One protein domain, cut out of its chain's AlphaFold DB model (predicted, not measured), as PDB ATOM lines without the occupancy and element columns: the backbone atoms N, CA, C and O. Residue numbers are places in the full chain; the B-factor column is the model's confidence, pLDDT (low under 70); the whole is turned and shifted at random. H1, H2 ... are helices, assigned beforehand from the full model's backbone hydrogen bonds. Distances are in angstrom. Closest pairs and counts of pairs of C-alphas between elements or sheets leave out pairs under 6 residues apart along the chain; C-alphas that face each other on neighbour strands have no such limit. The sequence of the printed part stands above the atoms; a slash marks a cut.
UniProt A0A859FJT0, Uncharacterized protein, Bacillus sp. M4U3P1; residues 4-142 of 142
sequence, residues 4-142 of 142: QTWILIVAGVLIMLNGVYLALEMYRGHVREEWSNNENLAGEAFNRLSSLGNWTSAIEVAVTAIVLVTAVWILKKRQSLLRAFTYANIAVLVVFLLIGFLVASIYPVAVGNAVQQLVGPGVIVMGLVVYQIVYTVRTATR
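AT A GLANCE: This is residues 4 to 142 of the 142 residues of an uncharacterized protein of Bacillus sp. M4U3P1 (UniProt A0A859FJT0). Four long helices, H1, H2, H3 and H5, make a rod-like up-and-down bundle, each running against the one before it. Short H4 packs on H3, and residues 133 to 142 stick out at one end. The printed part has 139 residues, 128 of them in five named helices, H1 to H5 in that order along the chain, with no named strand; the class is all helix, and the whole is loose, with a radius of gyration of the C-alphas of 18.4 A and spans of 71 by 25 by 22 A.

IN THESE COORDINATES: H1, residues 4 to 36, 48.2 A long, begins at C-alpha 4 (-22.992, 19.904, -20.629). H2 is residues 39 to 77, 56.3 A, with a kink of 35 degrees near residue 46. H3 is residues 79 to 106, H4 111 to 116. H5, residues 119 to 140, ends at C-alpha 140 (-36.368, 4.964, -38.172).

HOW THE PARTS SIT: H3, the hub, touches H4, closest C-alphas Gly 100 and Ala 114, 4.8 A. H1 and H2 form a hairpin, closest C-alphas Tyr 21 and Thr 56, 5.7 A. H1 and H5 are apart. Every O i to N i+4 pair is within hydrogen-bond range in H1, H4 and H5; H2 has 33 of 35, H3 22 of 24.

THE WHOLE: The printed part has no cut, and its links are tight. Residue 142 is under 70 in pLDDT.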
ATOM      1  N   GLN A   4     -22.702  20.677 -21.841       79.00
ATOM      2  CA  GLN A   4     -22.992  19.904 -20.629       79.00
ATOM      3  C   GLN A   4     -22.939  20.737 -19.340       79.00
ATOM      4  O   GLN A   4     -23.750  20.522 -18.447       79.00
ATOM      5  N   THR A   5     -22.043  21.725 -19.249       87.12
ATOM      6  CA  THR A   5     -21.902  22.574 -18.053       87.12
ATOM      7  C   THR A   5     -23.192  23.332 -17.755       87.12
ATOM      8  O   THR A   5     -23.574  23.478 -16.603       87.12
ATOM      9  N   TRP A   6     -23.898  23.779 -18.794       89.56
ATOM     10  CA  TRP A   6     -25.147  24.514 -18.628       89.56
ATOM     11  C   TRP A   6     -26.275  23.645 -18.055       89.56
ATOM     12  O   TRP A   6     -26.986  24.082 -17.156       89.56
ATOM     13  N   ILE A   7     -26.400  22.396 -18.520       92.19
ATOM     14  CA  ILE A   7     -27.390  21.443 -17.992       92.19
ATOM     15  C   ILE A   7     -27.118  21.167 -16.510       92.19
ATOM     16  O   ILE A   7     -28.057  21.124 -15.721       92.19
ATOM     17  N   LEU A   8     -25.845  21.038 -16.126       92.12
ATOM     18  CA  LEU A   8     -25.453  20.856 -14.728       92.12
ATOM     19  C   LEU A   8     -25.806  22.070 -13.864       92.12
ATOM     20  O   LEU A   8     -26.265  21.889 -12.742       92.12
ATOM     21  N   ILE A   9     -25.645  23.291 -14.381       93.88
ATOM     22  CA  ILE A   9     -26.051  24.511 -13.668       93.88
ATOM     23  C   ILE A   9     -27.565  24.509 -13.435       93.88
ATOM     24  O   ILE A   9     -28.002  24.716 -12.307       93.88
ATOM     25  N   VAL A  10     -28.364  24.225 -14.471       94.50
ATOM     26  CA  VAL A  10     -29.828  24.144 -14.331       94.50
ATOM     27  C   VAL A  10     -30.215  23.060 -13.329       94.50
ATOM     28  O   VAL A  10     -31.007  23.325 -12.431       94.50
ATOM     29  N   ALA A  11     -29.622  21.869 -13.426       94.62
ATOM     30  CA  ALA A  11     -29.863  20.791 -12.473       94.62
ATOM     31  C   ALA A  11     -29.490  21.199 -11.039       94.62
ATOM     32  O   ALA A  11     -30.259  20.940 -10.122       94.62
ATOM     33  N   GLY A  12     -28.365  21.894 -10.843       96.75
ATOM     34  CA  GLY A  12     -27.946  22.418  -9.542       96.75
ATOM     35  C   GLY A  12     -28.952  23.403  -8.944       96.75
ATOM     36  O   GLY A  12     -29.294  23.290  -7.770       96.75
ATOM     37  N   VAL A  13     -29.493  24.316  -9.757       97.06
ATOM     38  CA  VAL A  13     -30.559  25.237  -9.324       97.06
ATOM     39  C   VAL A  13     -31.826  24.470  -8.943       97.06
ATOM     40  O   VAL A  13     -32.417  24.753  -7.902       97.06
ATOM     41  N   LEU A  14     -32.229  23.471  -9.734       97.44
ATOM     42  CA  LEU A  14     -33.390  22.637  -9.409       97.44
ATOM     43  C   LEU A  14     -33.176  21.865  -8.103       97.44
ATOM     44  O   LEU A  14     -34.085  21.821  -7.279       97.44
ATOM     45  N   ILE A  15     -31.987  21.301  -7.884       97.81
ATOM     46  CA  ILE A  15     -31.640  20.608  -6.637       97.81
ATOM     47  C   ILE A  15     -31.752  21.564  -5.448       97.81
ATOM     48  O   ILE A  15     -32.379  21.222  -4.449       97.81
ATOM     49  N   MET A  16     -31.203  22.774  -5.566       98.12
ATOM     50  CA  MET A  16     -31.280  23.781  -4.509       98.12
ATOM     51  C   MET A  16     -32.733  24.145  -4.181       98.12
ATOM     52  O   MET A  16     -33.118  24.110  -3.015       98.12
ATOM     53  N   LEU A  17     -33.556  24.445  -5.191       97.94
ATOM     54  CA  LEU A  17     -34.958  24.821  -4.985       97.94
ATOM     55  C   LEU A  17     -35.782  23.689  -4.365       97.94
ATOM     56  O   LEU A  17     -36.549  23.934  -3.438       97.94
ATOM     57  N   ASN A  18     -35.595  22.449  -4.821       97.50
ATOM     58  CA  ASN A  18     -36.274  21.296  -4.232       97.50
ATOM     59  C   ASN A  18     -35.816  21.031  -2.786       97.50
ATOM     60  O   ASN A  18     -36.628  20.657  -1.944       97.50
ATOM     61  N   GLY A  19     -34.537  21.267  -2.473       97.56
ATOM     62  CA  GLY A  19     -34.030  21.198  -1.102       97.56
ATOM     63  C   GLY A  19     -34.674  22.242  -0.189       97.56
ATOM     64  O   GLY A  19     -35.127  21.907   0.903       97.56
ATOM     65  N   VAL A  20     -34.781  23.492  -0.656       97.88
ATOM     66  CA  VAL A  20     -35.470  24.564   0.083       97.88
ATOM     67  C   VAL A  20     -36.949  24.227   0.274       97.88
ATOM     68  O   VAL A  20     -37.464  24.394   1.376       97.88
ATOM     69  N   TYR A  21     -37.621  23.706  -0.754       97.94
ATOM     70  CA  TYR A  21     -39.011  23.264  -0.648       97.94
ATOM     71  C   TYR A  21     -39.200  22.241   0.479       97.94
ATOM     72  O   TYR A  21     -40.036  22.432   1.359       97.94
ATOM     73  N   LEU A  22     -38.382  21.183   0.491       96.62
ATOM     74  CA  LEU A  22     -38.454  20.149   1.521       96.62
ATOM     75  C   LEU A  22     -38.153  20.702   2.915       96.62
ATOM     76  O   LEU A  22     -38.829  20.333   3.871       96.62
ATOM     77  N   ALA A  23     -37.180  21.607   3.040       96.62
ATOM     78  CA  ALA A  23     -36.887  22.271   4.307       96.62
ATOM     79  C   ALA A  23     -38.100  23.046   4.848       96.62
ATOM     80  O   ALA A  23     -38.413  22.954   6.035       96.62
ATOM     81  N   LEU A  24     -38.817  23.756   3.973       96.00
ATOM     82  CA  LEU A  24     -40.035  24.468   4.348       96.00
ATOM     83  C   LEU A  24     -41.164  23.512   4.742       96.00
ATOM     84  O   LEU A  24     -41.832  23.769   5.739       96.00
ATOM     85  N   GLU A  25     -41.370  22.405   4.024       95.25
ATOM     86  CA  GLU A  25     -42.390  21.415   4.401       95.25
ATOM     87  C   GLU A  25     -42.064  20.717   5.733       95.25
ATOM     88  O   GLU A  25     -42.959  20.551   6.563       95.25
ATOM     89  N   MET A  26     -40.793  20.400   6.007       94.56
ATOM     90  CA  MET A  26     -40.365  19.892   7.321       94.56
ATOM     91  C   MET A  26     -40.662  20.892   8.444       94.56
ATOM     92  O   MET A  26     -41.146  20.508   9.513       94.56
ATOM     93  N   TYR A  27     -40.417  22.181   8.200       94.00
ATOM     94  CA  TYR A  27     -40.720  23.233   9.168       94.00
ATOM     95  C   TYR A  27     -42.233  23.435   9.352       94.00
ATOM     96  O   TYR A  27     -42.700  23.579  10.479       94.00
ATOM     97  N   ARG A  28     -43.034  23.352   8.279       92.31
ATOM     98  CA  ARG A  28     -44.507  23.357   8.375       92.31
ATOM     99  C   ARG A  28     -45.025  22.195   9.216       92.31
ATOM    100  O   ARG A  28     -45.979  22.395   9.963       92.31
ATOM    101  N   GLY A  29     -44.414  21.014   9.097       89.19
ATOM    102  CA  GLY A  29     -44.726  19.853   9.934       89.19
ATOM    103  C   GLY A  29     -44.591  20.170  11.425       89.19
ATOM    104  O   GLY A  29     -45.546  19.978  12.173       89.19
ATOM    105  N   HIS A  30     -43.465  20.767  11.829       88.06
ATOM    106  CA  HIS A  30     -43.229  21.168  13.222       88.06
ATOM    107  C   HIS A  30     -44.227  22.226  13.707       88.06
ATOM    108  O   HIS A  30     -44.816  22.074  14.772       88.06
ATOM    109  N   VAL A  31     -44.488  23.268  12.909       87.81
ATOM    110  CA  VAL A  31     -45.444  24.323  13.300       87.81
ATOM    111  C   VAL A  31     -46.867  23.765  13.463       87.81
ATOM    112  O   VAL A  31     -47.614  24.224  14.325       87.81
ATOM    113  N   ARG A  32     -47.265  22.764  12.663       86.81
ATOM    114  CA  ARG A  32     -48.565  22.085  12.826       86.81
ATOM    115  C   ARG A  32     -48.645  21.300  14.131       86.81
ATOM    116  O   ARG A  32     -49.689  21.323  14.775       86.81
ATOM    117  N   GLU A  33     -47.567  20.627  14.510       85.19
ATOM    118  CA  GLU A  33     -47.493  19.879  15.765       85.19
ATOM    119  C   GLU A  33     -47.539  20.817  16.980       85.19
ATOM    120  O   GLU A  33     -48.330  20.601  17.896       85.19
ATOM    121  N   GLU A  34     -46.781  21.917  16.951       83.31
ATOM    122  CA  GLU A  34     -46.831  22.960  17.985       83.31
ATOM    123  C   GLU A  34     -48.240  23.544  18.141       83.31
ATOM    124  O   GLU A  34     -48.725  23.707  19.261       83.31
ATOM    125  N   TRP A  35     -48.919  23.818  17.023       84.25
ATOM    126  CA  TRP A  35     -50.286  24.331  17.041       84.25
ATOM    127  C   TRP A  35     -51.272  23.326  17.643       84.25
ATOM    128  O   TRP A  35     -52.084  23.705  18.487       84.25
ATOM    129  N   SER A  36     -51.169  22.045  17.272       80.81
ATOM    130  CA  SER A  36     -52.019  20.985  17.831       80.81
ATOM    131  C   SER A  36     -51.891  20.861  19.352       80.81
ATOM    132  O   SER A  36     -52.818  20.381  20.000       80.81
ATOM    133  N   ASN A  37     -50.759  21.278  19.917       79.06
ATOM    134  CA  ASN A  37     -50.461  21.161  21.340       79.06
ATOM    135  C   ASN A  37     -50.738  22.452  22.135       79.06
ATOM    136  O   ASN A  37     -50.614  22.435  23.360       79.06
ATOM    137  N   ASN A  38     -51.079  23.577  21.484       76.44
ATOM    138  CA  ASN A  38     -51.203  24.871  22.167       76.44
ATOM    139  C   ASN A  38     -52.203  25.833  21.484       76.44
ATOM    140  O   ASN A  38     -51.836  26.682  20.666       76.44
ATOM    141  N   GLU A  39     -53.487  25.744  21.858       70.62
ATOM    142  CA  GLU A  39     -54.576  26.547  21.265       70.62
ATOM    143  C   GLU A  39     -54.390  28.067  21.430       70.62
ATOM    144  O   GLU A  39     -54.805  28.844  20.569       70.62
ATOM    145  N   ASN A  40     -53.687  28.505  22.480       73.75
ATOM    146  CA  ASN A  40     -53.433  29.925  22.751       73.75
ATOM    147  C   ASN A  40     -52.532  30.611  21.702       73.75
ATOM    148  O   ASN A  40     -52.458  31.839  21.678       73.75
ATOM    149  N   LEU A  41     -51.865  29.850  20.823       74.12
ATOM    150  CA  LEU A  41     -50.985  30.359  19.760       74.12
ATOM    151  C   LEU A  41     -51.598  30.251  18.351       74.12
ATOM    152  O   LEU A  41     -50.913  30.496  17.355       74.12
ATOM    153  N   ALA A  42     -52.889  29.918  18.244       74.19
ATOM    154  CA  ALA A  42     -53.532  29.584  16.971       74.19
ATOM    155  C   ALA A  42     -53.410  30.677  15.892       74.19
ATOM    156  O   ALA A  42     -53.149  30.368  14.728       74.19
ATOM    157  N   GLY A  43     -53.548  31.956  16.257       78.19
ATOM    158  CA  GLY A  43     -53.458  33.066  15.298       78.19
ATOM    159  C   GLY A  43     -52.056  33.253  14.707       78.19
ATOM    160  O   GLY A  43     -51.903  33.475  13.504       78.19
ATOM    161  N   GLU A  44     -51.013  33.120  15.528       82.56
ATOM    162  CA  GLU A  44     -49.628  33.240  15.069       82.56
ATOM    163  C   GLU A  44     -49.205  32.014  14.249       82.56
ATOM    164  O   GLU A  44     -48.610  32.159  13.176       82.56
ATOM    165  N   ALA A  45     -49.579  30.814  14.702       81.81
ATOM    166  CA  ALA A  45     -49.349  29.575  13.970       81.81
ATOM    167  C   ALA A  45     -50.026  29.595  12.591       81.81
ATOM    168  O   ALA A  45     -49.399  29.235  11.593       81.81
ATOM    169  N   PHE A  46     -51.263  30.096  12.504       85.44
ATOM    170  CA  PHE A  46     -51.975  30.251  11.236       85.44
ATOM    171  C   PHE A  46     -51.224  31.163  10.257       85.44
ATOM    172  O   PHE A  46     -50.994  30.785   9.106       85.44
ATOM    173  N   ASN A  47     -50.776  32.335  10.717       87.44
ATOM    174  CA  ASN A  47     -50.028  33.275   9.878       87.44
ATOM    175  C   ASN A  47     -48.703  32.677   9.383       87.44
ATOM    176  O   ASN A  47     -48.367  32.810   8.202       87.44
ATOM    177  N   ARG A  48     -47.973  31.963  10.252       88.81
ATOM    178  CA  ARG A  48     -46.738  31.255   9.881       88.81
ATOM    179  C   ARG A  48     -47.011  30.164   8.844       88.81
ATOM    180  O   ARG A  48     -46.345  30.124   7.813       88.81
ATOM    181  N   LEU A  49     -48.018  29.317   9.068       90.12
ATOM    182  CA  LEU A  49     -48.385  28.235   8.146       90.12
ATOM    183  C   LEU A  49     -48.850  28.748   6.782       90.12
ATOM    184  O   LEU A  49     -48.530  28.129   5.763       90.12
ATOM    185  N   SER A  50     -49.576  29.867   6.764       91.00
ATOM    186  CA  SER A  50     -50.006  30.549   5.543       91.00
ATOM    187  C   SER A  50     -48.808  31.099   4.766       91.00
ATOM    188  O   SER A  50     -48.638  30.792   3.586       91.00
ATOM    189  N   SER A  51     -47.903  31.820   5.440       92.31
ATOM    190  CA  SER A  51     -46.680  32.340   4.819       92.31
ATOM    191  C   SER A  51     -45.812  31.223   4.230       92.31
ATOM    192  O   SER A  51     -45.400  31.307   3.073       92.31
ATOM    193  N   LEU A  52     -45.595  30.138   4.980       92.75
ATOM    194  CA  LEU A  52     -44.836  28.981   4.504       92.75
ATOM    195  C   LEU A  52     -45.501  28.316   3.292       92.75
ATOM    196  O   LEU A  52     -44.804  27.944   2.355       92.75
ATOM    197  N   GLY A  53     -46.834  28.216   3.282       92.62
ATOM    198  CA  GLY A  53     -47.586  27.699   2.136       92.62
ATOM    199  C   GLY A  53     -47.436  28.554   0.873       92.62
ATOM    200  O   GLY A  53     -47.333  28.017  -0.230       92.62
ATOM    201  N   ASN A  54     -47.365  29.878   1.019       95.25
ATOM    202  CA  ASN A  54     -47.114  30.778  -0.107       95.25
ATOM    203  C   ASN A  54     -45.700  30.592  -0.671       95.25
ATOM    204  O   ASN A  54     -45.525  30.560  -1.889       95.25
ATOM    205  N   TRP A  55     -44.698  30.426   0.196       96.62
ATOM    206  CA  TRP A  55     -43.322  30.160  -0.228       96.62
ATOM    207  C   TRP A  55     -43.171  28.810  -0.926       96.62
ATOM    208  O   TRP A  55     -42.520  28.748  -1.969       96.62
ATOM    209  N   THR A  56     -43.788  27.746  -0.407       95.69
ATOM    210  CA  THR A  56     -43.735  26.432  -1.061       95.69
ATOM    211  C   THR A  56     -44.412  26.494  -2.426       95.69
ATOM    212  O   THR A  56     -43.784  26.132  -3.416       95.69
ATOM    213  N   SER A  57     -45.592  27.115  -2.522       96.62
ATOM    214  CA  SER A  57     -46.287  27.352  -3.799       96.62
ATOM    215  C   SER A  57     -45.445  28.161  -4.798       96.62
ATOM    216  O   SER A  57     -45.378  27.824  -5.981       96.62
ATOM    217  N   ALA A  58     -44.753  29.210  -4.343       97.31
ATOM    218  CA  ALA A  58     -43.869  30.003  -5.197       97.31
ATOM    219  C   ALA A  58     -42.699  29.172  -5.749       97.31
ATOM    220  O   ALA A  58     -42.333  29.321  -6.918       97.31
ATOM    221  N   ILE A  59     -42.137  28.265  -4.942       97.44
ATOM    222  CA  ILE A  59     -41.085  27.345  -5.385       97.44
ATOM    223  C   ILE A  59     -41.629  26.340  -6.408       97.44
ATOM    224  O   ILE A  59     -40.966  26.118  -7.420       97.44
ATOM    225  N   GLU A  60     -42.830  25.782  -6.212       97.38
ATOM    226  CA  GLU A  60     -43.466  24.874  -7.189       97.38
ATOM    227  C   GLU A  60     -43.589  25.539  -8.566       97.38
ATOM    228  O   GLU A  60     -43.203  24.965  -9.594       97.38
ATOM    229  N   VAL A  61     -44.063  26.788  -8.583       97.94
ATOM    230  CA  VAL A  61     -44.188  27.589  -9.805       97.94
ATOM    231  C   VAL A  61     -42.816  27.866 -10.419       97.94
ATOM    232  O   VAL A  61     -42.641  27.675 -11.622       97.94
ATOM    233  N   ALA A  62     -41.826  28.271  -9.619       97.94
ATOM    234  CA  ALA A  62     -40.483  28.578 -10.106       97.94
ATOM    235  C   ALA A  62     -39.793  27.352 -10.722       97.94
ATOM    236  O   ALA A  62     -39.261  27.428 -11.831       97.94
ATOM    237  N   VAL A  63     -39.841  26.208 -10.038       97.94
ATOM    238  CA  VAL A  63     -39.268  24.942 -10.507       97.94
ATOM    239  C   VAL A  63     -39.938  24.512 -11.817       97.94
ATOM    240  O   VAL A  63     -39.249  24.204 -12.793       97.94
ATOM    241  N   THR A  64     -41.270  24.579 -11.890       98.25
ATOM    242  CA  THR A  64     -42.025  24.270 -13.115       98.25
ATOM    243  C   THR A  64     -41.657  25.212 -14.263       98.25
ATOM    244  O   THR A  64     -41.381  24.759 -15.375       98.25
ATOM    245  N   ALA A  65     -41.599  26.519 -14.001       98.19
ATOM    246  CA  ALA A  65     -41.274  27.528 -15.001       98.19
ATOM    247  C   ALA A  65     -39.850  27.357 -15.552       98.19
ATOM    248  O   ALA A  65     -39.659  27.415 -16.767       98.19
ATOM    249  N   ILE A  66     -38.861  27.085 -14.694       97.88
ATOM    250  CA  ILE A  66     -37.470  26.845 -15.109       97.88
ATOM    251  C   ILE A  66     -37.391  25.647 -16.057       97.88
ATOM    252  O   ILE A  66     -36.765  25.743 -17.120       97.88
ATOM    253  N   VAL A  67     -38.041  24.533 -15.705       97.75
ATOM    254  CA  VAL A  67     -38.053  23.323 -16.538       97.75
ATOM    255  C   VAL A  67     -38.772  23.583 -17.861       97.75
ATOM    256  O   VAL A  67     -38.237  23.229 -18.912       97.75
ATOM    257  N   LEU A  68     -39.924  24.259 -17.840       98.06
ATOM    258  CA  LEU A  68     -40.704  24.569 -19.041       98.06
ATOM    259  C   LEU A  68     -39.948  25.488 -20.006       98.06
ATOM    260  O   LEU A  68     -39.799  25.166 -21.185       98.06
ATOM    261  N   VAL A  69     -39.449  26.626 -19.515       97.69
ATOM    262  CA  VAL A  69     -38.726  27.612 -20.332       97.69
ATOM    263  C   VAL A  69     -37.473  26.982 -20.932       97.69
ATOM    264  O   VAL A  69     -37.199  27.146 -22.124       97.69
ATOM    265  N   THR A  70     -36.748  26.196 -20.135       96.06
ATOM    266  CA  THR A  70     -35.581  25.453 -20.611       96.06
ATOM    267  C   THR A  70     -35.959  24.436 -21.684       96.06
ATOM    268  O   THR A  70     -35.306  24.380 -22.727       96.06
ATOM    269  N   ALA A  71     -37.013  23.648 -21.460       96.69
ATOM    270  CA  ALA A  71     -37.478  22.642 -22.406       96.69
ATOM    271  C   ALA A  71     -37.831  23.271 -23.760       96.69
ATOM    272  O   ALA A  71     -37.338  22.825 -24.798       96.69
ATOM    273  N   VAL A  72     -38.613  24.356 -23.753       96.69
ATOM    274  CA  VAL A  72     -38.990  25.100 -24.964       96.69
ATOM    275  C   VAL A  72     -37.755  25.656 -25.676       96.69
ATOM    276  O   VAL A  72     -37.629  25.536 -26.899       96.69
ATOM    277  N   TRP A  73     -36.810  26.232 -24.931       95.12
ATOM    278  CA  TRP A  73     -35.578  26.768 -25.504       95.12
ATOM    279  C   TRP A  73     -34.720  25.681 -26.167       95.12
ATOM    280  O   TRP A  73     -34.262  25.861 -27.301       95.12
ATOM    281  N   ILE A  74     -34.552  24.528 -25.511       94.19
ATOM    282  CA  ILE A  74     -33.803  23.385 -26.049       94.19
ATOM    283  C   ILE A  74     -34.481  22.836 -27.305       94.19
ATOM    284  O   ILE A  74     -33.803  22.651 -28.318       94.19
ATOM    285  N   LEU A  75     -35.803  22.649 -27.280       94.50
ATOM    286  CA  LEU A  75     -36.572  22.172 -28.433       94.50
ATOM    287  C   LEU A  75     -36.412  23.080 -29.660       94.50
ATOM    288  O   LEU A  75     -36.357  22.579 -30.782       94.50
ATOM    289  N   LYS A  76     -36.304  24.401 -29.458       93.56
ATOM    290  CA  LYS A  76     -36.190  25.386 -30.544       93.56
ATOM    291  C   LYS A  76     -34.763  25.594 -31.051       93.56
ATOM    292  O   LYS A  76     -34.575  25.876 -32.231       93.56
ATOM    293  N   LYS A  77     -33.760  25.558 -30.169       91.50
ATOM    294  CA  LYS A  77     -32.399  26.032 -30.493       91.50
ATOM    295  C   LYS A  77     -31.304  24.983 -30.337       91.50
ATOM    296  O   LYS A  77     -30.238  25.153 -30.921       91.50
ATOM    297  N   ARG A  78     -31.513  23.943 -29.528       87.81
ATOM    298  CA  ARG A  78     -30.449  23.033 -29.066       87.81
ATOM    299  C   ARG A  78     -30.936  21.581 -28.985       87.81
ATOM    300  O   ARG A  78     -30.654  20.902 -28.004       87.81
ATOM    301  N   GLN A  79     -31.643  21.083 -30.004       87.88
ATOM    302  CA  GLN A  79     -32.266  19.749 -29.954       87.88
ATOM    303  C   GLN A  79     -31.298  18.600 -29.629       87.88
ATOM    304  O   GLN A  79     -31.695  17.638 -28.979       87.88
ATOM    305  N   SER A  80     -30.016  18.717 -29.992       89.81
ATOM    306  CA  SER A  80     -28.990  17.724 -29.635       89.81
ATOM    307  C   SER A  80     -28.796  17.540 -28.123       89.81
ATOM    308  O   SER A  80     -28.298  16.502 -27.693       89.81
ATOM    309  N   LEU A  81     -29.208  18.512 -27.303       92.62
ATOM    310  CA  LEU A  81     -29.132  18.458 -25.841       92.62
ATOM    311  C   LEU A  81     -30.395  17.903 -25.183       92.62
ATOM    312  O   LEU A  81     -30.396  17.698 -23.971       92.62
ATOM    313  N   LEU A  82     -31.454  17.648 -25.956       93.38
ATOM    314  CA  LEU A  82     -32.758  17.268 -25.422       93.38
ATOM    315  C   LEU A  82     -32.685  15.995 -24.577       93.38
ATOM    316  O   LEU A  82     -33.152  16.001 -23.445       93.38
ATOM    317  N   ARG A  83     -32.013  14.949 -25.076       93.62
ATOM    318  CA  ARG A  83     -31.817  13.690 -24.336       93.62
ATOM    319  C   ARG A  83     -31.111  13.913 -23.002       93.62
ATOM    320  O   ARG A  83     -31.597  13.475 -21.967       93.62
ATOM    321  N   ALA A  84     -29.985  14.629 -23.021       94.00
ATOM    322  CA  ALA A  84     -29.204  14.900 -21.815       94.00
ATOM    323  C   ALA A  84     -30.004  15.711 -20.783       94.00
ATOM    324  O   ALA A  84     -29.980  15.392 -19.598       94.00
ATOM    325  N   PHE A  85     -30.750  16.723 -21.234       95.62
ATOM    326  CA  PHE A  85     -31.625  17.512 -20.371       95.62
ATOM    327  C   PHE A  85     -32.764  16.672 -19.781       95.62
ATOM    328  O   PHE A  85     -33.014  16.741 -18.579       95.62
ATOM    329  N   THR A  86     -33.432  15.850 -20.593       96.50
ATOM    330  CA  THR A  86     -34.503  14.965 -20.124       96.50
ATOM    331  C   THR A  86     -33.987  13.971 -19.090       96.50
ATOM    332  O   THR A  86     -34.581  13.875 -18.022       96.50
ATOM    333  N   TYR A  87     -32.855  13.303 -19.335       95.94
ATOM    334  CA  TYR A  87     -32.275  12.379 -18.356       95.94
ATOM    335  C   TYR A  87     -31.856  13.068 -17.058       95.94
ATOM    336  O   TYR A  87     -32.109  12.529 -15.984       95.94
ATOM    337  N   ALA A  88     -31.277  14.271 -17.134       95.94
ATOM    338  CA  ALA A  88     -30.934  15.037 -15.941       95.94
ATOM    339  C   ALA A  88     -32.177  15.359 -15.093       95.94
ATOM    340  O   ALA A  88     -32.151  15.181 -13.880       95.94
ATOM    341  N   ASN A  89     -33.286  15.769 -15.718       97.19
ATOM    342  CA  ASN A  89     -34.522  16.046 -14.981       97.19
ATOM    343  C   ASN A  89     -35.182  14.774 -14.441       97.19
ATOM    344  O   ASN A  89     -35.682  14.802 -13.323       97.19
ATOM    345  N   ILE A  90     -35.152  13.658 -15.179       98.06
ATOM    346  CA  ILE A  90     -35.605  12.358 -14.657       98.06
ATOM    347  C   ILE A  90     -34.809  11.995 -13.401       98.06
ATOM    348  O   ILE A  90     -35.405  11.620 -12.398       98.06
ATOM    349  N   ALA A  91     -33.482  12.150 -13.427       97.69
ATOM    350  CA  ALA A  91     -32.644  11.872 -12.266       97.69
ATOM    351  C   ALA A  91     -33.013  12.763 -11.068       97.69
ATOM    352  O   ALA A  91     -33.196  12.246  -9.971       97.69
ATOM    353  N   VAL A  92     -33.195  14.073 -11.278       97.44
ATOM    354  CA  VAL A  92     -33.641  15.000 -10.218       97.44
ATOM    355  C   VAL A  92     -35.006  14.585  -9.661       97.44
ATOM    356  O   VAL A  92     -35.155  14.495  -8.446       97.44
ATOM    357  N   LEU A  93     -35.979  14.282 -10.524       98.06
ATOM    358  CA  LEU A  93     -37.316  13.841 -10.119       98.06
ATOM    359  C   LEU A  93     -37.265  12.563  -9.281       98.06
ATOM    360  O   LEU A  93     -37.865  12.514  -8.216       98.06
ATOM    361  N   VAL A  94     -36.530  11.544  -9.733       98.25
ATOM    362  CA  VAL A  94     -36.404  10.269  -9.015       98.25
ATOM    363  C   VAL A  94     -35.715  10.470  -7.669       98.25
ATOM    364  O   VAL A  94     -36.202   9.973  -6.657       98.25
ATOM    365  N   VAL A  95     -34.616  11.229  -7.629       97.94
ATOM    366  CA  VAL A  95     -33.889  11.510  -6.385       97.94
ATOM    367  C   VAL A  95     -34.790  12.224  -5.381       97.94
ATOM    368  O   VAL A  95     -34.888  11.781  -4.241       97.94
ATOM    369  N   PHE A  96     -35.496  13.282  -5.785       98.00
ATOM    370  CA  PHE A  96     -36.362  14.017  -4.862       98.00
ATOM    371  C   PHE A  96     -37.657  13.291  -4.518       98.00
ATOM    372  O   PHE A  96     -38.176  13.505  -3.427       98.00
ATOM    373  N   LEU A  97     -38.146  12.397  -5.379       98.19
ATOM    374  CA  LEU A  97     -39.235  11.494  -5.023       98.19
ATOM    375  C   LEU A  97     -38.796  10.603  -3.854       98.19
ATOM    376  O   LEU A  97     -39.467  10.566  -2.827       98.19
ATOM    377  N   LEU A  98     -37.634   9.950  -3.975       98.25
ATOM    378  CA  LEU A  98     -37.074   9.095  -2.923       98.25
ATOM    379  C   LEU A  98     -36.784   9.875  -1.635       98.25
ATOM    380  O   LEU A  98     -37.137   9.412  -0.551       98.25
ATOM    381  N   ILE A  99     -36.187  11.066  -1.739       97.75
ATOM    382  CA  ILE A  99     -35.942  11.931  -0.577       97.75
ATOM    383  C   ILE A  99     -37.271  12.361   0.057       97.75
ATOM    384  O   ILE A  99     -37.378  12.336   1.276       97.75
ATOM    385  N   GLY A 100     -38.292  12.712  -0.729       97.38
ATOM    386  CA  GLY A 100     -39.608  13.087  -0.211       97.38
ATOM    387  C   GLY A 100     -40.266  11.960   0.588       97.38
ATOM    388  O   GLY A 100     -40.761  12.200   1.688       97.38
ATOM    389  N   PHE A 101     -40.188  10.716   0.099       97.25
ATOM    390  CA  PHE A 101     -40.622   9.535   0.855       97.25
ATOM    391  C   PHE A 101     -39.816   9.332   2.145       97.25
ATOM    392  O   PHE A 101     -40.401   9.058   3.193       97.25
ATOM    393  N   LEU A 102     -38.489   9.486   2.090       97.50
ATOM    394  CA  LEU A 102     -37.621   9.378   3.265       97.50
ATOM    395  C   LEU A 102     -37.975  10.442   4.317       97.50
ATOM    396  O   LEU A 102     -38.155  10.118   5.486       97.50
ATOM    397  N   VAL A 103     -38.126  11.700   3.897       95.50
ATOM    398  CA  VAL A 103     -38.489  12.829   4.765       95.50
ATOM    399  C   VAL A 103     -39.842  12.583   5.420       95.50
ATOM    400  O   VAL A 103     -39.942  12.694   6.636       95.50
ATOM    401  N   ALA A 104     -40.854  12.178   4.654       95.19
ATOM    402  CA  ALA A 104     -42.178  11.857   5.187       95.19
ATOM    403  C   ALA A 104     -42.190  10.637   6.132       95.19
ATOM    404  O   ALA A 104     -43.137  10.463   6.893       95.19
ATOM    405  N   SER A 105     -41.153   9.795   6.096       94.75
ATOM    406  CA  SER A 105     -40.999   8.665   7.024       94.75
ATOM    407  C   SER A 105     -40.340   9.063   8.352       94.75
ATOM    408  O   SER A 105     -40.467   8.334   9.331       94.75
ATOM    409  N   ILE A 106     -39.611  10.185   8.385       95.12
ATOM    410  CA  ILE A 106     -38.851  10.659   9.557       95.12
ATOM    411  C   ILE A 106     -39.553  11.846  10.234       95.12
ATOM    412  O   ILE A 106     -39.492  11.987  11.451       95.12
ATOM    413  N   TYR A 107     -40.219  12.697   9.454       92.75
ATOM    414  CA  TYR A 107     -40.863  13.929   9.904       92.75
ATOM    415  C   TYR A 107     -42.389  13.854   9.747       92.75
ATOM    416  O   TYR A 107     -42.866  13.142   8.861       92.75
ATOM    417  N   PRO A 108     -43.171  14.632  10.527       89.12
ATOM    418  CA  PRO A 108     -44.634  14.686  10.432       89.12
ATOM    419  C   PRO A 108     -45.095  15.484   9.195       89.12
ATOM    420  O   PRO A 108     -45.773  16.510   9.281       89.12
ATOM    421  N   VAL A 109     -44.696  15.022   8.011       92.69
ATOM    422  CA  VAL A 109     -45.002  15.621   6.711       92.69
ATOM    423  C   VAL A 109     -45.759  14.596   5.879       92.69
ATOM    424  O   VAL A 109     -45.308  13.469   5.693       92.69
ATOM    425  N   ALA A 110     -46.913  14.986   5.340       93.44
ATOM    426  CA  ALA A 110     -47.646  14.127   4.421       93.44
ATOM    427  C   ALA A 110     -46.811  13.880   3.155       93.44
ATOM    428  O   ALA A 110     -46.338  14.832   2.533       93.44
ATOM    429  N   VAL A 111     -46.693  12.614   2.734       95.12
ATOM    430  CA  VAL A 111     -45.936  12.221   1.528       95.12
ATOM    431  C   VAL A 111     -46.344  13.059   0.317       95.12
ATOM    432  O   VAL A 111     -45.479  13.533  -0.410       95.12
ATOM    433  N   GLY A 112     -47.653  13.286   0.137       95.12
ATOM    434  CA  GLY A 112     -48.188  14.088  -0.964       95.12
ATOM    435  C   GLY A 112     -47.583  15.489  -1.025       95.12
ATOM    436  O   GLY A 112     -47.144  15.898  -2.093       95.12
ATOM    437  N   ASN A 113     -47.463  16.170   0.117       95.00
ATOM    438  CA  ASN A 113     -46.827  17.483   0.190       95.00
ATOM    439  C   ASN A 113     -45.331  17.398  -0.114       95.00
ATOM    440  O   ASN A 113     -44.822  18.201  -0.880       95.00
ATOM    441  N   ALA A 114     -44.625  16.411   0.445       96.06
ATOM    442  CA  ALA A 114     -43.175  16.278   0.282       96.06
ATOM    443  C   ALA A 114     -42.731  16.060  -1.179       96.06
ATOM    444  O   ALA A 114     -41.562  16.280  -1.506       96.06
ATOM    445  N   VAL A 115     -43.642  15.613  -2.049       97.50
ATOM    446  CA  VAL A 115     -43.368  15.351  -3.471       97.50
ATOM    447  C   VAL A 115     -44.180  16.235  -4.424       97.50
ATOM    448  O   VAL A 115     -44.025  16.115  -5.641       97.50
ATOM    449  N   GLN A 116     -45.043  17.121  -3.917       96.94
ATOM    450  CA  GLN A 116     -45.974  17.916  -4.727       96.94
ATOM    451  C   GLN A 116     -45.250  18.810  -5.747       96.94
ATOM    452  O   GLN A 116     -45.646  18.886  -6.911       96.94
ATOM    453  N   GLN A 117     -44.129  19.406  -5.354       97.06
ATOM    454  CA  GLN A 117     -43.265  20.227  -6.200       97.06
ATOM    455  C   GLN A 117     -42.716  19.512  -7.438       97.06
ATOM    456  O   GLN A 117     -42.279  20.159  -8.392       97.06
ATOM    457  N   LEU A 118     -42.744  18.180  -7.452       98.06
ATOM    458  CA  LEU A 118     -42.262  17.369  -8.566       98.06
ATOM    459  C   LEU A 118     -43.315  17.196  -9.666       98.06
ATOM    460  O   LEU A 118     -42.960  16.836 -10.788       98.06
ATOM    461  N   VAL A 119     -44.595  17.470  -9.381       97.75
ATOM    462  CA  VAL A 119     -45.711  17.190 -10.298       97.75
ATOM    463  C   VAL A 119     -45.598  18.006 -11.586       97.75
ATOM    464  O   VAL A 119     -45.581  17.432 -12.675       97.75
ATOM    465  N   GLY A 120     -45.465  19.332 -11.483       97.19
ATOM    466  CA  GLY A 120     -45.363  20.224 -12.645       97.19
ATOM    467  C   GLY A 120     -44.199  19.862 -13.583       97.19
ATOM    468  O   GLY A 120     -44.425  19.580 -14.765       97.19
ATOM    469  N   PRO A 121     -42.956  19.782 -13.077       97.56
ATOM    470  CA  PRO A 121     -41.812  19.309 -13.853       97.56
ATOM    471  C   PRO A 121     -41.992  17.889 -14.391       97.56
ATOM    472  O   PRO A 121     -41.607  17.618 -15.527       97.56
ATOM    473  N   GLY A 122     -42.599  16.992 -13.609       98.12
ATOM    474  CA  GLY A 122     -42.866  15.608 -13.992       98.12
ATOM    475  C   GLY A 122     -43.720  15.503 -15.250       98.12
ATOM    476  O   GLY A 122     -43.360  14.775 -16.176       98.12
ATOM    477  N   VAL A 123     -44.793  16.294 -15.336       98.38
ATOM    478  CA  VAL A 123     -45.650  16.362 -16.531       98.38
ATOM    479  C   VAL A 123     -44.856  16.828 -17.754       98.38
ATOM    480  O   VAL A 123     -44.950  16.224 -18.825       98.38
ATOM    481  N   ILE A 124     -44.021  17.862 -17.604       98.19
ATOM    482  CA  ILE A 124     -43.198  18.386 -18.705       98.19
ATOM    483  C   ILE A 124     -42.200  17.326 -19.185       98.19
ATOM    484  O   ILE A 124     -42.091  17.065 -20.384       98.19
ATOM    485  N   VAL A 125     -41.485  16.692 -18.255       97.88
ATOM    486  CA  VAL A 125     -40.484  15.662 -18.556       97.88
ATOM    487  C   VAL A 125     -41.125  14.457 -19.236       97.88
ATOM    488  O   VAL A 125     -40.582  13.970 -20.225       97.88
ATOM    489  N   MET A 126     -42.301  14.023 -18.779       98.12
ATOM    490  CA  MET A 126     -43.063  12.956 -19.426       98.12
ATOM    491  C   MET A 126     -43.414  13.319 -20.874       98.12
ATOM    492  O   MET A 126     -43.183  12.520 -21.783       98.12
ATOM    493  N   GLY A 127     -43.869  14.551 -21.118       98.00
ATOM    494  CA  GLY A 127     -44.104  15.061 -22.471       98.00
ATOM    495  C   GLY A 127     -42.847  15.032 -23.348       98.00
ATOM    496  O   GLY A 127     -42.909  14.618 -24.507       98.00
ATOM    497  N   LEU A 128     -41.683  15.396 -22.797       97.25
ATOM    498  CA  LEU A 128     -40.405  15.324 -23.517       97.25
ATOM    499  C   LEU A 128     -39.979  13.889 -23.842       97.25
ATOM    500  O   LEU A 128     -39.397  13.664 -24.906       97.25
ATOM    501  N   VAL A 129     -40.243  12.932 -22.950       97.25
ATOM    502  CA  VAL A 129     -39.976  11.506 -23.189       97.25
ATOM    503  C   VAL A 129     -40.850  10.995 -24.330       97.25
ATOM    504  O   VAL A 129     -40.325  10.433 -25.291       97.25
ATOM    505  N   VAL A 130     -42.160  11.261 -24.283       97.12
ATOM    506  CA  VAL A 130     -43.097  10.879 -25.353       97.12
ATOM    507  C   VAL A 130     -42.678  11.497 -26.685       97.12
ATOM    508  O   VAL A 130     -42.583  10.789 -27.688       97.12
ATOM    509  N   TYR A 131     -42.344  12.791 -26.697       95.50
ATOM    510  CA  TYR A 131     -41.851  13.476 -27.892       95.50
ATOM    511  C   TYR A 131     -40.625  12.775 -28.496       95.50
ATOM    512  O   TYR A 131     -40.572  12.551 -29.705       95.50
ATOM    513  N   GLN A 132     -39.653  12.389 -27.669       93.69
ATOM    514  CA  GLN A 132     -38.438  11.712 -28.130       93.69
ATOM    515  C   GLN A 132     -38.710  10.314 -28.683       93.69
ATOM    516  O   GLN A 132     -38.101   9.943 -29.691       93.69
ATOM    517  N   ILE A 133     -39.617   9.553 -28.066       94.62
ATOM    518  CA  ILE A 133     -40.031   8.233 -28.561       94.62
ATOM    519  C   ILE A 133     -40.666   8.384 -29.947       94.62
ATOM    520  O   ILE A 133     -40.206   7.762 -30.903       94.62
ATOM    521  N   VAL A 134     -41.655   9.274 -30.083       94.00
ATOM    522  CA  VAL A 134     -42.362   9.517 -31.353       94.00
ATOM    523  C   VAL A 134     -41.404  10.000 -32.443       94.00
ATOM    524  O   VAL A 134     -41.448   9.510 -33.572       94.00
ATOM    525  N   TYR A 135     -40.512  10.938 -32.113       90.31
ATOM    526  CA  TYR A 135     -39.520  11.447 -33.058       90.31
ATOM    527  C   TYR A 135     -38.572  10.340 -33.536       90.31
ATOM    528  O   TYR A 135     -38.349  10.212 -34.737       90.31
ATOM    529  N   THR A 136     -38.075   9.506 -32.617       89.19
ATOM    530  CA  THR A 136     -37.145   8.411 -32.938       89.19
ATOM    531  C   THR A 136     -37.799   7.367 -33.848       89.19
ATOM    532  O   THR A 136     -37.195   6.958 -34.839       89.19
ATOM    533  N   VAL A 137     -39.051   6.983 -33.571       90.06
ATOM    534  CA  VAL A 137     -39.810   6.041 -34.414       90.06
ATOM    535  C   VAL A 137     -39.997   6.598 -35.828       90.06
ATOM    536  O   VAL A 137     -39.754   5.890 -36.801       90.06
ATOM    537  N   ARG A 138     -40.359   7.880 -35.963       87.88
ATOM    538  CA  ARG A 138     -40.566   8.522 -37.273       87.88
ATOM    539  C   ARG A 138     -39.288   8.614 -38.108       87.88
ATOM    540  O   ARG A 138     -39.361   8.599 -39.333       87.88
ATOM    541  N   THR A 139     -38.133   8.764 -37.468       85.12
ATOM    542  CA  THR A 139     -36.845   8.788 -38.172       85.12
ATOM    543  C   THR A 139     -36.348   7.400 -38.562       85.12
ATOM    544  O   THR A 139     -35.581   7.308 -39.505       85.12
ATOM    545  N   ALA A 140     -36.772   6.340 -37.869       79.06
ATOM    546  CA  ALA A 140     -36.368   4.964 -38.172       79.06
ATOM    547  C   ALA A 140     -37.155   4.334 -39.337       79.06
ATOM    548  O   ALA A 140     -36.719   3.340 -39.904       79.06
ATOM    549  N   THR A 141     -38.321   4.890 -39.676       75.81
ATOM    550  CA  THR A 141     -39.185   4.423 -40.774       75.81
ATOM    551  C   THR A 141     -38.976   5.181 -42.090       75.81
ATOM    552  O   THR A 141     -39.724   4.958 -43.042       75.81
ATOM    553  N   ARG A 142     -37.992   6.084 -42.146       61.66
ATOM    554  CA  ARG A 142     -37.556   6.801 -43.352       61.66
ATOM    555  C   ARG A 142     -36.193   6.300 -43.789       61.66
ATOM    556  O   ARG A 142     -35.993   6.245 -45.018       61.66
TER     557      ARG A 142